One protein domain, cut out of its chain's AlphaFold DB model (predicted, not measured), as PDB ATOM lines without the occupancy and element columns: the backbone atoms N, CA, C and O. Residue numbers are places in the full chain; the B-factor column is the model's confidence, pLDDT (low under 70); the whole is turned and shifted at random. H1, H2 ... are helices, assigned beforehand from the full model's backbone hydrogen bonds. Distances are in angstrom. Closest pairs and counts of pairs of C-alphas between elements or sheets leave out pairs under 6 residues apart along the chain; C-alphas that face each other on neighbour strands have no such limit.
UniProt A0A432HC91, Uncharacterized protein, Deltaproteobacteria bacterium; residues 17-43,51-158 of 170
ATOM      1  N   LEU A  17     189.392  10.981 113.985       85.25
ATOM      2  CA  LEU A  17     188.421  10.987 112.883       85.25
ATOM      3  C   LEU A  17     188.211   9.597 112.280       85.25
ATOM      4  O   LEU A  17     187.074   9.223 112.006       85.25
ATOM      5  N   ARG A  18     189.282   8.820 112.074       86.19
ATOM      6  CA  ARG A  18     189.162   7.443 111.566       86.19
ATOM      7  C   ARG A  18     188.433   6.532 112.549       86.19
ATOM      8  O   ARG A  18     187.671   5.683 112.102       86.19
ATOM      9  N   LEU A  19     188.650   6.713 113.853       89.31
ATOM     10  CA  LEU A  19     187.918   5.978 114.886       89.31
ATOM     11  C   LEU A  19     186.428   6.324 114.866       89.31
ATOM     12  O   LEU A  19     185.612   5.411 114.856       89.31
ATOM     13  N   ILE A  20     186.073   7.611 114.790       88.38
ATOM     14  CA  ILE A  20     184.670   8.048 114.687       88.38
ATOM     15  C   ILE A  20     184.034   7.490 113.412       88.38
ATOM     16  O   ILE A  20     182.967   6.895 113.472       88.38
ATOM     17  N   TRP A  21     184.712   7.610 112.270       89.75
ATOM     18  CA  TRP A  21     184.242   7.049 111.004       89.75
ATOM     19  C   TRP A  21     184.005   5.536 111.094       89.75
ATOM     20  O   TRP A  21     182.953   5.054 110.684       89.75
ATOM     21  N   GLY A  22     184.951   4.792 111.675       89.81
ATOM     22  CA  GLY A  22     184.814   3.350 111.876       89.81
ATOM     23  C   GLY A  22     183.670   2.989 112.825       89.81
ATOM     24  O   GLY A  22     182.929   2.052 112.549       89.81
ATOM     25  N   ALA A  23     183.486   3.755 113.904       91.69
ATOM     26  CA  ALA A  23     182.394   3.563 114.854       91.69
ATOM     27  C   ALA A  23     181.016   3.812 114.219       91.69
ATOM     28  O   ALA A  23     180.099   3.032 114.458       91.69
ATOM     29  N   LEU A  24     180.885   4.840 113.374       89.50
ATOM     30  CA  LEU A  24     179.647   5.156 112.644       89.50
ATOM     31  C   LEU A  24     179.337   4.141 111.536       89.50
ATOM     32  O   LEU A  24     178.186   3.826 111.251       89.50
ATOM     33  N   LEU A  25     180.364   3.580 110.900       89.31
ATOM     34  CA  LEU A  25     180.161   2.489 109.949       89.31
ATOM     35  C   LEU A  25     179.724   1.215 110.687       89.31
ATOM     36  O   LEU A  25     178.835   0.497 110.234       89.31
ATOM     37  N   LEU A  26     180.305   0.956 111.860       92.56
ATOM     38  CA  LEU A  26     179.917  -0.167 112.706       92.56
ATOM     39  C   LEU A  26     178.487  -0.020 113.250       92.56
ATOM     40  O   LEU A  26     177.749  -1.005 113.237       92.56
ATOM     41  N   SER A  27     178.060   1.174 113.677       91.62
ATOM     42  CA  SER A  27     176.669   1.418 114.096       91.62
ATOM     43  C   SER A  27     175.685   1.121 112.962       91.62
ATOM     44  O   SER A  27     174.667   0.465 113.183       91.62
ATOM     45  N   LEU A  28     176.035   1.490 111.726       90.00
ATOM     46  CA  LEU A  28     175.247   1.170 110.541       90.00
ATOM     47  C   LEU A  28     175.077  -0.349 110.344       90.00
ATOM     48  O   LEU A  28     173.977  -0.817 110.039       90.00
ATOM     49  N   LEU A  29     176.138  -1.136 110.558       90.56
ATOM     50  CA  LEU A  29     176.066  -2.603 110.512       90.56
ATOM     51  C   LEU A  29     175.156  -3.163 111.609       90.56
ATOM     52  O   LEU A  29     174.379  -4.085 111.349       90.56
ATOM     53  N   ILE A  30     175.211  -2.586 112.811       92.12
ATOM     54  CA  ILE A  30     174.328  -2.966 113.919       92.12
ATOM     55  C   ILE A  30     172.862  -2.739 113.533       92.12
ATOM     56  O   ILE A  30     172.035  -3.601 113.815       92.12
ATOM     57  N   TYR A  31     172.519  -1.656 112.830       89.00
ATOM     58  CA  TYR A  31     171.139  -1.421 112.381       89.00
ATOM     59  C   TYR A  31     170.624  -2.519 111.447       89.00
ATOM     60  O   TYR A  31     169.508  -3.008 111.626       89.00
ATOM     61  N   VAL A  32     171.447  -2.955 110.488       88.06
ATOM     62  CA  VAL A  32     171.096  -4.072 109.594       88.06
ATOM     63  C   VAL A  32     170.932  -5.363 110.386       88.06
ATOM     64  O   VAL A  32     169.967  -6.100 110.179       88.06
ATOM     65  N   PHE A  33     171.846  -5.624 111.320       90.38
ATOM     66  CA  PHE A  33     171.804  -6.814 112.163       90.38
ATOM     67  C   PHE A  33     170.533  -6.863 113.023       90.38
ATOM     68  O   PHE A  33     169.817  -7.865 113.015       90.38
ATOM     69  N   VAL A  34     170.204  -5.754 113.694       89.00
ATOM     70  CA  VAL A  34     168.978  -5.600 114.492       89.00
ATOM     71  C   VAL A  34     167.743  -5.816 113.626       89.00
ATOM     72  O   VAL A  34     166.834  -6.534 114.034       89.00
ATOM     73  N   ALA A  35     167.708  -5.258 112.417       85.44
ATOM     74  CA  ALA A  35     166.578  -5.424 111.515       85.44
ATOM     75  C   ALA A  35     166.365  -6.886 111.088       85.44
ATOM     76  O   ALA A  35     165.239  -7.388 111.142       85.44
ATOM     77  N   ILE A  36     167.434  -7.591 110.702       85.56
ATOM     78  CA  ILE A  36     167.359  -9.011 110.322       85.56
ATOM     79  C   ILE A  36     166.844  -9.849 111.494       85.56
ATOM     80  O   ILE A  36     165.949 -10.672 111.302       85.56
ATOM     81  N   TYR A  37     167.348  -9.605 112.705       87.56
ATOM     82  CA  TYR A  37     166.920 -10.327 113.903       87.56
ATOM     83  C   TYR A  37     165.466 -10.008 114.292       87.56
ATOM     84  O   TYR A  37     164.699 -10.898 114.654       87.56
ATOM     85  N   ALA A  38     165.047  -8.750 114.143       82.81
ATOM     86  CA  ALA A  38     163.691  -8.295 114.446       82.81
ATOM     87  C   ALA A  38     162.624  -8.786 113.447       82.81
ATOM     88  O   ALA A  38     161.431  -8.741 113.754       82.81
ATOM     89  N   LYS A  39     163.028  -9.286 112.267       71.88
ATOM     90  CA  LYS A  39     162.123  -9.767 111.205       71.88
ATOM     91  C   LYS A  39     161.140 -10.843 111.683       71.88
ATOM     92  O   LYS A  39     160.053 -10.962 111.130       71.88
ATOM     93  N   GLY A  40     161.535 -11.644 112.672       66.62
ATOM     94  CA  GLY A  40     160.727 -12.748 113.200       66.62
ATOM     95  C   GLY A  40     159.837 -12.383 114.391       66.62
ATOM     96  O   GLY A  40     158.902 -13.118 114.692       66.62
ATOM     97  N   THR A  41     160.108 -11.269 115.070       68.12
ATOM     98  CA  THR A  41     159.455 -10.893 116.338       68.12
ATOM     99  C   THR A  41     158.444  -9.766 116.187       68.12
ATOM    100  O   THR A  41     157.504  -9.684 116.976       68.12
ATOM    101  N   ILE A  42     158.594  -8.911 115.175       64.25
ATOM    102  CA  ILE A  42     157.727  -7.748 114.985       64.25
ATOM    103  C   ILE A  42     156.720  -8.055 113.883       64.25
ATOM    104  O   ILE A  42     157.063  -8.098 112.703       64.25
ATOM    105  N   LYS A  43     155.451  -8.247 114.260       64.25
ATOM    106  CA  LYS A  43     154.350  -8.188 113.295       64.25
ATOM    107  C   LYS A  43     154.223  -6.727 112.853       64.25
ATOM    108  O   LYS A  43     153.926  -5.892 113.709       64.25
ATOM    109  N   PRO A  51     150.140   3.686 105.104       67.75
ATOM    110  CA  PRO A  51     151.398   3.079 104.660       67.75
ATOM    111  C   PRO A  51     152.103   3.705 103.434       67.75
ATOM    112  O   PRO A  51     153.282   3.454 103.205       67.75
ATOM    113  N   SER A  52     151.462   4.513 102.596       69.06
ATOM    114  CA  SER A  52     152.103   4.997 101.354       69.06
ATOM    115  C   SER A  52     152.752   6.373 101.509       69.06
ATOM    116  O   SER A  52     153.883   6.580 101.066       69.06
ATOM    117  N   THR A  53     152.071   7.305 102.174       80.19
ATOM    118  CA  THR A  53     152.516   8.701 102.301       80.19
ATOM    119  C   THR A  53     153.771   8.835 103.159       80.19
ATOM    120  O   THR A  53     154.708   9.527 102.770       80.19
ATOM    121  N   LEU A  54     153.842   8.122 104.291       80.38
ATOM    122  CA  LEU A  54     155.001   8.172 105.189       80.38
ATOM    123  C   LEU A  54     156.271   7.643 104.510       80.38
ATOM    124  O   LEU A  54     157.347   8.213 104.683       80.38
ATOM    125  N   ARG A  55     156.135   6.597 103.684       80.31
ATOM    126  CA  ARG A  55     157.237   6.051 102.888       80.31
ATOM    127  C   ARG A  55     157.807   7.111 101.954       80.31
ATOM    128  O   ARG A  55     159.010   7.350 101.971       80.31
ATOM    129  N   TRP A  56     156.943   7.793 101.202       83.88
ATOM    130  CA  TRP A  56     157.355   8.889 100.325       83.88
ATOM    131  C   TRP A  56     157.994  10.050 101.085       83.88
ATOM    132  O   TRP A  56     159.028  10.540 100.646       83.88
ATOM    133  N   ILE A  57     157.444  10.446 102.238       87.38
ATOM    134  CA  ILE A  57     158.020  11.514 103.070       87.38
ATOM    135  C   ILE A  57     159.429  11.135 103.533       87.38
ATOM    136  O   ILE A  57     160.343  11.933 103.370       87.38
ATOM    137  N   LEU A  58     159.640   9.925 104.055       83.00
ATOM    138  CA  LEU A  58     160.960   9.474 104.521       83.00
ATOM    139  C   LEU A  58     161.980   9.370 103.381       83.00
ATOM    140  O   LEU A  58     163.136   9.755 103.561       83.00
ATOM    141  N   TYR A  59     161.562   8.913 102.198       83.25
ATOM    142  CA  TYR A  59     162.417   8.934 101.010       83.25
ATOM    143  C   TYR A  59     162.770  10.365 100.592       83.25
ATOM    144  O   TYR A  59     163.938  10.664 100.350       83.25
ATOM    145  N   LEU A  60     161.787  11.266 100.559       88.44
ATOM    146  CA  LEU A  60     161.981  12.666 100.188       88.44
ATOM    147  C   LEU A  60     162.900  13.376 101.191       88.44
ATOM    148  O   LEU A  60     163.840  14.055 100.785       88.44
ATOM    149  N   VAL A  61     162.698  13.143 102.489       88.44
ATOM    150  CA  VAL A  61     163.582  13.626 103.555       88.44
ATOM    151  C   VAL A  61     164.990  13.074 103.363       88.44
ATOM    152  O   VAL A  61     165.923  13.859 103.377       88.44
ATOM    153  N   SER A  62     165.161  11.780 103.082       82.50
ATOM    154  CA  SER A  62     166.488  11.187 102.843       82.50
ATOM    155  C   SER A  62     167.225  11.854 101.676       82.50
ATOM    156  O   SER A  62     168.412  12.166 101.785       82.50
ATOM    157  N   VAL A  63     166.520  12.129 100.573       85.44
ATOM    158  CA  VAL A  63     167.079  12.850  99.418       85.44
ATOM    159  C   VAL A  63     167.446  14.287  99.795       85.44
ATOM    160  O   VAL A  63     168.546  14.740  99.475       85.44
ATOM    161  N   LEU A  64     166.576  14.998 100.518       88.31
ATOM    162  CA  LEU A  64     166.867  16.345 101.014       88.31
ATOM    163  C   LEU A  64     168.074  16.358 101.955       88.31
ATOM    164  O   LEU A  64     168.929  17.229 101.832       88.31
ATOM    165  N   THR A  65     168.183  15.382 102.856       85.62
ATOM    166  CA  THR A  65     169.314  15.219 103.773       85.62
ATOM    167  C   THR A  65     170.608  14.963 103.005       85.62
ATOM    168  O   THR A  65     171.635  15.554 103.331       85.62
ATOM    169  N   PHE A  66     170.563  14.162 101.939       81.38
ATOM    170  CA  PHE A  66     171.717  13.927 101.073       81.38
ATOM    171  C   PHE A  66     172.168  15.202 100.343       81.38
ATOM    172  O   PHE A  66     173.357  15.533 100.336       81.38
ATOM    173  N   ILE A  67     171.224  15.965  99.781       85.31
ATOM    174  CA  ILE A  67     171.502  17.271  99.163       85.31
ATOM    175  C   ILE A  67     172.094  18.226 100.205       85.31
ATOM    176  O   ILE A  67     173.108  18.878  99.953       85.31
ATOM    177  N   LEU A  68     171.507  18.272 101.400       83.75
ATOM    178  CA  LEU A  68     171.980  19.107 102.494       83.75
ATOM    179  C   LEU A  68     173.403  18.724 102.918       83.75
ATOM    180  O   LEU A  68     174.226  19.615 103.105       83.75
ATOM    181  N   ALA A  69     173.739  17.431 102.982       80.00
ATOM    182  CA  ALA A  69     175.097  16.958 103.265       80.00
ATOM    183  C   ALA A  69     176.112  17.493 102.243       80.00
ATOM    184  O   ALA A  69     177.184  17.978 102.616       80.00
ATOM    185  N   TYR A  70     175.752  17.467 100.956       81.44
ATOM    186  CA  TYR A  70     176.582  18.011  99.883       81.44
ATOM    187  C   TYR A  70     176.782  19.529 100.024       81.44
ATOM    188  O   TYR A  70     177.914  20.020  99.944       81.44
ATOM    189  N   TYR A  71     175.709  20.277 100.297       81.75
ATOM    190  CA  TYR A  71     175.786  21.722 100.530       81.75
ATOM    191  C   TYR A  71     176.599  22.068 101.777       81.75
ATOM    192  O   TYR A  71     177.421  22.982 101.719       81.75
ATOM    193  N   ILE A  72     176.430  21.326 102.873       77.38
ATOM    194  CA  ILE A  72     177.209  21.491 104.103       77.38
ATOM    195  C   ILE A  72     178.689  21.266 103.804       77.38
ATOM    196  O   ILE A  72     179.505  22.119 104.146       77.38
ATOM    197  N   ARG A  73     179.054  20.187 103.099       74.81
ATOM    198  CA  ARG A  73     180.452  19.941 102.711       74.81
ATOM    199  C   ARG A  73     181.020  21.103 101.906       74.81
ATOM    200  O   ARG A  73     182.085  21.618 102.243       74.81
ATOM    201  N   LYS A  74     180.298  21.551 100.876       77.19
ATOM    202  CA  LYS A  74     180.725  22.678 100.040       77.19
ATOM    203  C   LYS A  74     180.879  23.957 100.865       77.19
ATOM    204  O   LYS A  74     181.894  24.637 100.758       77.19
ATOM    205  N   MET A  75     179.920  24.264 101.734       73.56
ATOM    206  CA  MET A  75     179.954  25.464 102.566       73.56
ATOM    207  C   MET A  75     181.088  25.424 103.595       73.56
ATOM    208  O   MET A  75     181.751  26.436 103.789       73.56
ATOM    209  N   LEU A  76     181.351  24.279 104.228       67.38
ATOM    210  CA  LEU A  76     182.389  24.151 105.255       67.38
ATOM    211  C   LEU A  76     183.807  24.161 104.670       67.38
ATOM    212  O   LEU A  76     184.709  24.708 105.299       67.38
ATOM    213  N   ILE A  77     183.996  23.625 103.461       64.44
ATOM    214  CA  ILE A  77     185.289  23.668 102.758       64.44
ATOM    215  C   ILE A  77     185.537  25.056 102.146       64.44
ATOM    216  O   ILE A  77     186.646  25.577 102.220       64.44
ATOM    217  N   THR A  78     184.515  25.695 101.566       66.56
ATOM    218  CA  THR A  78     184.668  27.000 100.898       66.56
ATOM    219  C   THR A  78     184.636  28.184 101.873       66.56
ATOM    220  O   THR A  78     185.297  29.200 101.645       66.56
ATOM    221  N   SER A  79     183.883  28.104 102.971       56.25
ATOM    222  CA  SER A  79     183.642  29.261 103.834       56.25
ATOM    223  C   SER A  79     184.646  29.353 104.982       56.25
ATOM    224  O   SER A  79     184.490  28.743 106.039       56.25
ATOM    225  N   LYS A  80     185.635  30.245 104.838       57.72
ATOM    226  CA  LYS A  80     186.590  30.608 105.909       57.72
ATOM    227  C   LYS A  80     185.918  31.179 107.178       57.72
ATOM    228  O   LYS A  80     186.572  31.272 108.219       57.72
ATOM    229  N   ARG A  81     184.640  31.590 107.102       52.28
ATOM    230  CA  ARG A  81     183.879  32.240 108.190       52.28
ATOM    231  C   ARG A  81     182.942  31.305 108.961       52.28
ATOM    232  O   ARG A  81     182.741  31.551 110.147       52.28
ATOM    233  N   ALA A  82     182.410  30.250 108.337       51.25
ATOM    234  CA  ALA A  82     181.284  29.480 108.887       51.25
ATOM    235  C   ALA A  82     181.564  28.815 110.250       51.25
ATOM    236  O   ALA A  82     180.657  28.671 111.059       51.25
ATOM    237  N   LEU A  83     182.821  28.472 110.548       54.12
ATOM    238  CA  LEU A  83     183.198  27.810 111.803       54.12
ATOM    239  C   LEU A  83     183.902  28.718 112.826       54.12
ATOM    240  O   LEU A  83     184.309  28.238 113.885       54.12
ATOM    241  N   LYS A  84     184.065  30.021 112.550       49.47
ATOM    242  CA  LYS A  84     184.799  30.923 113.458       49.47
ATOM    243  C   LYS A  84     184.131  31.019 114.842       49.47
ATOM    244  O   LYS A  84     184.848  31.106 115.832       49.47
ATOM    245  N   GLY A  85     182.799  30.914 114.899       49.12
ATOM    246  CA  GLY A  85     182.019  30.955 116.144       49.12
ATOM    247  C   GLY A  85     182.061  29.677 116.991       49.12
ATOM    248  O   GLY A  85     181.899  29.761 118.198       49.12
ATOM    249  N   TRP A  86     182.334  28.507 116.401       47.69
ATOM    250  CA  TRP A  86     182.364  27.229 117.136       47.69
ATOM    251  C   TRP A  86     183.749  26.895 117.708       47.69
ATOM    252  O   TRP A  86     183.860  26.241 118.740       47.69
ATOM    253  N   THR A  87     184.821  27.387 117.075       51.22
ATOM    254  CA  THR A  87     186.196  27.216 117.578       51.22
ATOM    255  C   THR A  87     186.514  28.033 118.833       51.22
ATOM    256  O   THR A  87     187.517  27.755 119.475       51.22
ATOM    257  N   GLN A  88     185.708  29.042 119.183       48.31
ATOM    258  CA  GLN A  88     185.952  29.851 120.386       48.31
ATOM    259  C   GLN A  88     185.453  29.184 121.677       48.31
ATOM    260  O   GLN A  88     185.913  29.551 122.753       48.31
ATOM    261  N   THR A  89     184.556  28.199 121.591       47.12
ATOM    262  CA  THR A  89     183.929  27.571 122.767       47.12
ATOM    263  C   THR A  89     184.722  26.387 123.314       47.12
ATOM    264  O   THR A  89     184.572  26.022 124.475       47.12
ATOM    265  N   THR A  90     185.590  25.778 122.506       47.09
ATOM    266  CA  THR A  90     186.483  24.700 122.941       47.09
ATOM    267  C   THR A  90     187.848  25.310 123.242       47.09
ATOM    268  O   THR A  90     188.621  25.567 122.327       47.09
ATOM    269  N   GLY A  91     188.153  25.562 124.521       48.78
ATOM    270  CA  GLY A  91     189.425  26.126 125.014       48.78
ATOM    271  C   GLY A  91     190.657  25.225 124.816       48.78
ATOM    272  O   GLY A  91     191.519  25.143 125.686       48.78
ATOM    273  N   ASN A  92     190.727  24.502 123.700       49.03
ATOM    274  CA  ASN A  92     191.754  23.522 123.401       49.03
ATOM    275  C   ASN A  92     192.910  24.177 122.628       49.03
ATOM    276  O   ASN A  92     192.685  24.875 121.642       49.03
ATOM    277  N   ARG A  93     194.158  23.899 123.028       56.44
ATOM    278  CA  ARG A  93     195.415  24.370 122.392       56.44
ATOM    279  C   ARG A  93     195.668  23.788 120.986       56.44
ATOM    280  O   ARG A  93     196.800  23.764 120.509       56.44
ATOM    281  N   GLN A  94     194.637  23.264 120.332       61.44
ATOM    282  CA  GLN A  94     194.744  22.673 119.006       61.44
ATOM    283  C   GLN A  94     194.664  23.751 117.929       61.44
ATOM    284  O   GLN A  94     193.930  24.731 118.065       61.44
ATOM    285  N   ASN A  95     195.402  23.557 116.835       66.12
ATOM    286  CA  ASN A  95     195.348  24.456 115.689       66.12
ATOM    287  C   ASN A  95     193.884  24.602 115.214       66.12
ATOM    288  O   ASN A  95     193.245  23.592 114.890       66.12
ATOM    289  N   PRO A  96     193.331  25.830 115.148       68.88
ATOM    290  CA  PRO A  96     191.921  26.054 114.840       68.88
ATOM    291  C   PRO A  96     191.506  25.470 113.484       68.88
ATOM    292  O   PRO A  96     190.338  25.138 113.302       68.88
ATOM    293  N   ALA A  97     192.433  25.284 112.539       69.31
ATOM    294  CA  ALA A  97     192.153  24.615 111.269       69.31
ATOM    295  C   ALA A  97     191.811  23.119 111.435       69.31
ATOM    296  O   ALA A  97     190.902  22.623 110.768       69.31
ATOM    297  N   VAL A  98     192.482  22.414 112.356       71.56
ATOM    298  CA  VAL A  98     192.247  20.984 112.629       71.56
ATOM    299  C   VAL A  98     190.877  20.777 113.257       71.56
ATOM    300  O   VAL A  98     190.127  19.908 112.814       71.56
ATOM    301  N   VAL A  99     190.514  21.611 114.234       74.12
ATOM    302  CA  VAL A  99     189.198  21.552 114.891       74.12
ATOM    303  C   VAL A  99     188.081  21.789 113.872       74.12
ATOM    304  O   VAL A  99     187.122  21.028 113.819       74.12
ATOM    305  N   ARG A 100     188.240  22.781 112.987       74.06
ATOM    306  CA  ARG A 100     187.264  23.094 111.931       74.06
ATOM    307  C   ARG A 100     187.003  21.932 110.988       74.06
ATOM    308  O   ARG A 100     185.846  21.597 110.747       74.06
ATOM    309  N   TYR A 101     188.070  21.332 110.470       77.69
ATOM    310  CA  TYR A 101     187.959  20.180 109.581       77.69
ATOM    311  C   TYR A 101     187.322  18.991 110.302       77.69
ATOM    312  O   TYR A 101     186.401  18.370 109.781       77.69
ATOM    313  N   SER A 102     187.763  18.726 111.534       77.50
ATOM    314  CA  SER A 102     187.255  17.630 112.359       77.50
ATOM    315  C   SER A 102     185.748  17.729 112.568       77.50
ATOM    316  O   SER A 102     185.022  16.784 112.274       77.50
ATOM    317  N   THR A 103     185.264  18.897 112.992       80.38
ATOM    318  CA  THR A 103     183.833  19.148 113.186       80.38
ATOM    319  C   THR A 103     183.059  19.025 111.878       80.38
ATOM    320  O   THR A 103     181.992  18.418 111.861       80.38
ATOM    321  N   ALA A 104     183.594  19.551 110.773       82.00
ATOM    322  CA  ALA A 104     182.940  19.454 109.473       82.00
ATOM    323  C   ALA A 104     182.746  18.001 109.030       82.00
ATOM    324  O   ALA A 104     181.649  17.626 108.618       82.00
ATOM    325  N   VAL A 105     183.790  17.181 109.161       82.56
ATOM    326  CA  VAL A 105     183.713  15.756 108.835       82.56
ATOM    327  C   VAL A 105     182.715  15.048 109.744       82.56
ATOM    328  O   VAL A 105     181.871  14.320 109.234       82.56
ATOM    329  N   VAL A 106     182.746  15.291 111.059       85.25
ATOM    330  CA  VAL A 106     181.784  14.683 111.993       85.25
ATOM    331  C   VAL A 106     180.348  15.027 111.602       85.25
ATOM    332  O   VAL A 106     179.534  14.120 111.488       85.25
ATOM    333  N   ILE A 107     180.049  16.296 111.304       85.69
ATOM    334  CA  ILE A 107     178.706  16.713 110.873       85.69
ATOM    335  C   ILE A 107     178.280  15.956 109.611       85.69
ATOM    336  O   ILE A 107     177.181  15.413 109.568       85.69
ATOM    337  N   ILE A 108     179.138  15.886 108.590       85.50
ATOM    338  CA  ILE A 108     178.814  15.193 107.332       85.50
ATOM    339  C   ILE A 108     178.594  13.692 107.571       85.50
ATOM    340  O   ILE A 108     177.681  13.107 106.984       85.50
ATOM    341  N   LEU A 109     179.391  13.071 108.443       86.62
ATOM    342  CA  LEU A 109     179.236  11.661 108.792       86.62
ATOM    343  C   LEU A 109     177.935  11.403 109.556       86.62
ATOM    344  O   LEU A 109     177.218  10.476 109.198       86.62
ATOM    345  N   THR A 110     177.575  12.251 110.523       88.88
ATOM    346  CA  THR A 110     176.301  12.152 111.255       88.88
ATOM    347  C   THR A 110     175.095  12.368 110.337       88.88
ATOM    348  O   THR A 110     174.109  11.643 110.427       88.88
ATOM    349  N   VAL A 111     175.170  13.323 109.405       88.94
ATOM    350  CA  VAL A 111     174.118  13.539 108.393       88.94
ATOM    351  C   VAL A 111     174.017  12.346 107.435       88.94
ATOM    352  O   VAL A 111     172.932  12.010 106.973       88.94
ATOM    353  N   SER A 112     175.130  11.676 107.139       87.06
ATOM    354  CA  SER A 112     175.111  10.454 106.329       87.06
ATOM    355  C   SER A 112     174.521   9.274 107.109       87.06
ATOM    356  O   SER A 112     173.766   8.489 106.541       87.06
ATOM    357  N   GLU A 113     174.816   9.156 108.405       89.50
ATOM    358  CA  GLU A 113     174.272   8.121 109.295       89.50
ATOM    359  C   GLU A 113     172.754   8.237 109.467       89.50
ATOM    360  O   GLU A 113     172.056   7.222 109.442       89.50
ATOM    361  N   SER A 114     172.214   9.456 109.569       90.12
ATOM    362  CA  SER A 114     170.770   9.659 109.742       90.12
ATOM    363  C   SER A 114     169.941   9.080 108.589       90.12
ATOM    364  O   SER A 114     168.844   8.578 108.828       90.12
ATOM    365  N   ILE A 115     170.487   9.035 107.366       89.12
ATOM    366  CA  ILE A 115     169.872   8.346 106.217       89.12
ATOM    367  C   ILE A 115     169.683   6.849 106.513       89.12
ATOM    368  O   ILE A 115     168.638   6.273 106.206       89.12
ATOM    369  N   GLY A 116     170.668   6.216 107.156       89.00
ATOM    370  CA  GLY A 116     170.576   4.827 107.603       89.00
ATOM    371  C   GLY A 116     169.499   4.628 108.672       89.00
ATOM    372  O   GLY A 116     168.743   3.659 108.608       89.00
ATOM    373  N   ILE A 117     169.368   5.580 109.603       90.12
ATOM    374  CA  ILE A 117     168.311   5.576 110.628       90.12
ATOM    375  C   ILE A 117     166.921   5.681 109.981       90.12
ATOM    376  O   ILE A 117     166.010   4.959 110.381       90.12
ATOM    377  N   TYR A 118     166.744   6.507 108.944       89.62
ATOM    378  CA  TYR A 118     165.477   6.571 108.200       89.62
ATOM    379  C   TYR A 118     165.127   5.233 107.538       89.62
ATOM    380  O   TYR A 118     163.967   4.817 107.579       89.62
ATOM    381  N   GLY A 119     166.125   4.520 107.004       87.69
ATOM    382  CA  GLY A 119     165.958   3.152 106.506       87.69
ATOM    383  C   GLY A 119     165.501   2.173 107.590       87.69
ATOM    384  O   GLY A 119     164.603   1.363 107.352       87.69
ATOM    385  N   LEU A 120     166.058   2.283 108.799       87.94
ATOM    386  CA  LEU A 120     165.666   1.461 109.946       87.94
ATOM    387  C   LEU A 120     164.229   1.745 110.399       87.94
ATOM    388  O   LEU A 120     163.460   0.815 110.642       87.94
ATOM    389  N   ILE A 121     163.837   3.017 110.455       87.12
ATOM    390  CA  ILE A 121     162.460   3.415 110.766       87.12
ATOM    391  C   ILE A 121     161.506   2.842 109.711       87.12
ATOM    392  O   ILE A 121     160.518   2.202 110.064       87.12
ATOM    393  N   LEU A 122     161.820   2.982 108.419       84.19
ATOM    394  CA  LEU A 122     161.010   2.401 107.345       84.19
ATOM    395  C   LEU A 122     160.858   0.890 107.491       84.19
ATOM    396  O   LEU A 122     159.760   0.362 107.317       84.19
ATOM    397  N   TYR A 123     161.930   0.193 107.852       85.31
ATOM    398  CA  TYR A 123     161.878  -1.240 108.082       85.31
ATOM    399  C   TYR A 123     160.907  -1.629 109.196       85.31
ATOM    400  O   TYR A 123     160.088  -2.522 108.995       85.31
ATOM    401  N   PHE A 124     160.954  -0.950 110.342       83.25
ATOM    402  CA  PHE A 124     160.074  -1.273 111.465       83.25
ATOM    403  C   PHE A 124     158.593  -1.029 111.157       83.25
ATOM    404  O   PHE A 124     157.743  -1.785 111.623       83.25
ATOM    405  N   PHE A 125     158.277  -0.017 110.348       80.44
ATOM    406  CA  PHE A 125     156.893   0.286 109.973       80.44
ATOM    407  C   PHE A 125     156.373  -0.598 108.832       80.44
ATOM    408  O   PHE A 125     155.232  -1.052 108.874       80.44
ATOM    409  N   PHE A 126     157.194  -0.850 107.809       78.00
ATOM    410  CA  PHE A 126     156.763  -1.515 106.573       78.00
ATOM    411  C   PHE A 126     157.141  -2.990 106.479       78.00
ATOM    412  O   PHE A 126     156.620  -3.696 105.618       78.00
ATOM    413  N   GLY A 127     158.080  -3.454 107.303       77.38
ATOM    414  CA  GLY A 127     158.610  -4.820 107.280       77.38
ATOM    415  C   GLY A 127     159.386  -5.179 106.007       77.38
ATOM    416  O   GLY A 127     159.777  -6.332 105.822       77.38
ATOM    417  N   LYS A 128     159.615  -4.223 105.096       80.88
ATOM    418  CA  LYS A 128     160.297  -4.460 103.818       80.88
ATOM    419  C   LYS A 128     161.797  -4.273 103.974       80.88
ATOM    420  O   LYS A 128     162.288  -3.150 104.047       80.88
ATOM    421  N   LEU A 129     162.536  -5.381 103.937       82.00
ATOM    422  CA  LEU A 129     164.001  -5.352 103.931       82.00
ATOM    423  C   LEU A 129     164.565  -4.537 102.761       82.00
ATOM    424  O   LEU A 129     165.573  -3.870 102.937       82.00
ATOM    425  N   SER A 130     163.901  -4.527 101.601       82.44
ATOM    426  CA  SER A 130     164.368  -3.780 100.427       82.44
ATOM    427  C   SER A 130     164.554  -2.280 100.691       82.44
ATOM    428  O   SER A 130     165.498  -1.686 100.172       82.44
ATOM    429  N   ASP A 131     163.681  -1.670 101.502       83.75
ATOM    430  CA  ASP A 131     163.759  -0.241 101.838       83.75
ATOM    431  C   ASP A 131     164.929   0.050 102.782       83.75
ATOM    432  O   ASP A 131     165.675   1.007 102.571       83.75
ATOM    433  N   LEU A 132     165.138  -0.831 103.765       86.06
ATOM    434  CA  LEU A 132     166.295  -0.780 104.652       86.06
ATOM    435  C   LEU A 132     167.590  -0.883 103.859       86.06
ATOM    436  O   LEU A 132     168.436  -0.001 103.939       86.06
ATOM    437  N   THR A 133     167.745  -1.957 103.079       85.62
ATOM    438  CA  THR A 133     169.008  -2.245 102.399       85.62
ATOM    439  C   THR A 133     169.359  -1.133 101.424       85.62
ATOM    440  O   THR A 133     170.520  -0.752 101.357       85.62
ATOM    441  N   SER A 134     168.374  -0.553 100.732       87.44
ATOM    442  CA  SER A 134     168.610   0.560  99.806       87.44
ATOM    443  C   SER A 134     169.134   1.799 100.535       87.44
ATOM    444  O   SER A 134     170.203   2.300 100.194       87.44
ATOM    445  N   LEU A 135     168.436   2.279 101.570       86.44
ATOM    446  CA  LEU A 135     168.832   3.500 102.285       86.44
ATOM    447  C   LEU A 135     170.099   3.316 103.117       86.44
ATOM    448  O   LEU A 135     170.952   4.203 103.152       86.44
ATOM    449  N   THR A 136     170.270   2.149 103.731       88.81
ATOM    450  CA  THR A 136     171.507   1.798 104.423       88.81
ATOM    451  C   THR A 136     172.681   1.705 103.451       88.81
ATOM    452  O   THR A 136     173.756   2.210 103.761       88.81
ATOM    453  N   LEU A 137     172.494   1.139 102.253       88.19
ATOM    454  CA  LEU A 137     173.534   1.113 101.225       88.19
ATOM    455  C   LEU A 137     173.882   2.529 100.749       88.19
ATOM    456  O   LEU A 137     175.060   2.858 100.645       88.19
ATOM    457  N   PHE A 138     172.885   3.392 100.533       87.44
ATOM    458  CA  PHE A 138     173.112   4.807 100.219       87.44
ATOM    459  C   PHE A 138     173.897   5.528 101.324       87.44
ATOM    460  O   PHE A 138     174.845   6.256 101.024       87.44
ATOM    461  N   SER A 139     173.553   5.294 102.592       87.62
ATOM    462  CA  SER A 139     174.277   5.825 103.752       87.62
ATOM    463  C   SER A 139     175.726   5.324 103.799       87.62
ATOM    464  O   SER A 139     176.652   6.123 103.944       87.62
ATOM    465  N   ALA A 140     175.951   4.026 103.571       88.44
ATOM    466  CA  ALA A 140     177.287   3.436 103.516       88.44
ATOM    467  C   ALA A 140     178.131   4.032 102.379       88.44
ATOM    468  O   ALA A 140     179.282   4.416 102.594       88.44
ATOM    469  N   ILE A 141     177.555   4.172 101.179       87.50
ATOM    470  CA  ILE A 141     178.219   4.806 100.033       87.50
ATOM    471  C   ILE A 141     178.584   6.253 100.369       87.50
ATOM    472  O   ILE A 141     179.719   6.662 100.128       87.50
ATOM    473  N   ALA A 142     177.671   7.018 100.976       84.88
ATOM    474  CA  ALA A 142     177.951   8.381 101.415       84.88
ATOM    475  C   ALA A 142     179.127   8.422 102.408       84.88
ATOM    476  O   ALA A 142     180.073   9.180 102.202       84.88
ATOM    477  N   MET A 143     179.143   7.558 103.426       84.75
ATOM    478  CA  MET A 143     180.247   7.485 104.393       84.75
ATOM    479  C   MET A 143     181.588   7.100 103.759       84.75
ATOM    480  O   MET A 143     182.632   7.604 104.178       84.75
ATOM    481  N   ILE A 144     181.584   6.222 102.753       86.00
ATOM    482  CA  ILE A 144     182.794   5.845 102.010       86.00
ATOM    483  C   ILE A 144     183.284   7.018 101.151       86.00
ATOM    484  O   ILE A 144     184.484   7.300 101.122       86.00
ATOM    485  N   LEU A 145     182.375   7.738 100.489       81.44
ATOM    486  CA  LEU A 145     182.707   8.915  99.680       81.44
ATOM    487  C   LEU A 145     183.222  10.085 100.530       81.44
ATOM    488  O   LEU A 145     184.128  10.800 100.103       81.44
ATOM    489  N   TYR A 146     182.683  10.262 101.735       77.19
ATOM    490  CA  TYR A 146     183.081  11.306 102.683       77.19
ATOM    491  C   TYR A 146     184.184  10.862 103.656       77.19
ATOM    492  O   TYR A 146     184.370  11.472 104.711       77.19
ATOM    493  N   ARG A 147     184.939   9.812 103.311       79.56
ATOM    494  CA  ARG A 147     186.062   9.322 104.118       79.56
ATOM    495  C   ARG A 147     187.065  10.457 104.405       79.56
ATOM    496  O   ARG A 147     187.504  11.113 103.458       79.56
ATOM    497  N   PRO A 148     187.489  10.655 105.670       74.50
ATOM    498  CA  PRO A 148     188.445  11.703 106.025       74.50
ATOM    499  C   PRO A 148     189.784  11.503 105.306       74.50
ATOM    500  O   PRO A 148     190.396  10.434 105.415       74.50
ATOM    501  N   ARG A 149     190.251  12.532 104.587       76.38
ATOM    502  CA  ARG A 149     191.530  12.524 103.863       76.38
ATOM    503  C   ARG A 149     192.538  13.441 104.545       76.38
ATOM    504  O   ARG A 149     192.240  14.587 104.867       76.38
ATOM    505  N   GLN A 150     193.757  12.938 104.746       69.12
ATOM    506  CA  GLN A 150     194.846  13.730 105.333       69.12
ATOM    507  C   GLN A 150     195.285  14.873 104.416       69.12
ATOM    508  O   GLN A 150     195.657  15.931 104.921       69.12
ATOM    509  N   GLU A 151     195.205  14.687 103.096       71.25
ATOM    510  CA  GLU A 151     195.626  15.704 102.128       71.25
ATOM    511  C   GLU A 151     194.815  17.004 102.261       71.25
ATOM    512  O   GLU A 151     195.406  18.083 102.322       71.25
ATOM    513  N   GLU A 152     193.486  16.908 102.406       68.88
ATOM    514  CA  GLU A 152     192.592  18.071 102.543       68.88
ATOM    515  C   GLU A 152     192.918  18.897 103.799       68.88
ATOM    516  O   GLU A 152     192.920  20.129 103.774       68.88
ATOM    517  N   LEU A 153     193.240  18.229 104.911       69.75
ATOM    518  CA  LEU A 153     193.595  18.898 106.160       69.75
ATOM    519  C   LEU A 153     194.933  19.645 106.044       69.75
ATOM    520  O   LEU A 153     195.064  20.770 106.532       69.75
ATOM    521  N   ILE A 154     195.921  19.042 105.381       69.75
ATOM    522  CA  ILE A 154     197.229  19.666 105.142       69.75
ATOM    523  C   ILE A 154     197.079  20.887 104.224       69.75
ATOM    524  O   ILE A 154     197.705  21.923 104.469       69.75
ATOM    525  N   GLU A 155     196.220  20.805 103.208       74.38
ATOM    526  CA  GLU A 155     195.912  21.916 102.304       74.38
ATOM    527  C   GLU A 155     195.178  23.065 103.016       74.38
ATOM    528  O   GLU A 155     195.510  24.239 102.823       74.38
ATOM    529  N   LEU A 156     194.248  22.756 103.922       69.56
ATOM    530  CA  LEU A 156     193.574  23.754 104.760       69.56
ATOM    531  C   LEU A 156     194.539  24.463 105.717       69.56
ATOM    532  O   LEU A 156     194.478  25.684 105.865       69.56
ATOM    533  N   ILE A 157     195.464  23.729 106.338       71.12
ATOM    534  CA  ILE A 157     196.495  24.327 107.197       71.12
ATOM    535  C   ILE A 157     197.419  25.227 106.367       71.12
ATOM    536  O   ILE A 157     197.681  26.363 106.767       71.12
ATOM    537  N   ARG A 158     197.850  24.772 105.182       71.31
ATOM    538  CA  ARG A 158     198.718  25.536 104.271       71.31
ATOM    539  C   ARG A 158     198.042  26.810 103.750       71.31
ATOM    540  O   ARG A 158     198.656  27.876 103.727       71.31
TER     541      ARG A 158
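This is residues 17 to 43 and 51 to 158 of the 170 residues of an uncharacterized protein of Deltaproteobacteria bacterium (UniProt A0A432HC91). Four helices side by side form an elongated up-and-down bundle, each running against the one before: H3 lies between H1 and H2, H4 beside H3, and short H5 packs on residues 97 to 101 of H3. The printed part has 135 residues, five named helices, H1 to H5 in order, and no named strand: all helix. It is only just loose, close to compact: radius of gyration of the C-alphas 17.3 A, spans 54 by 28 by 26 A.

H1, residues 17 to 38, spans 31.4 A from C-alpha 17 (188.421, 10.987, 112.883). H2 is residues 53 to 78, 37.0 A; H3, 96 to 126, 45.4 A; H4, 129 to 145, 23.9 A. H5, 150 to 158, ends at (198.718, 25.536, 104.271).

Hub H3 touches H1 the same way at 5 degrees, a shallow tilt; closest C-alphas Leu 28 and Gly 116, 6.6 A. H2 and H3 form a hairpin; closest C-alphas Ser 62 and Ile 115, 5.6 A. H3, with residues 109 to 123 alone, touches H4 in another; closest C-alphas Gly 119 and Leu 132, 4.4 A. Every O i to N i+4 pair is within hydrogen-bond range except in H3, 25 of 27.

Residues 44 to 50 are cut out, a 14.5 A gap between C-alphas 43 and 51. The H2 to H3 link is long; pLDDT is under 70 in 33 residues, among them 76 to 97.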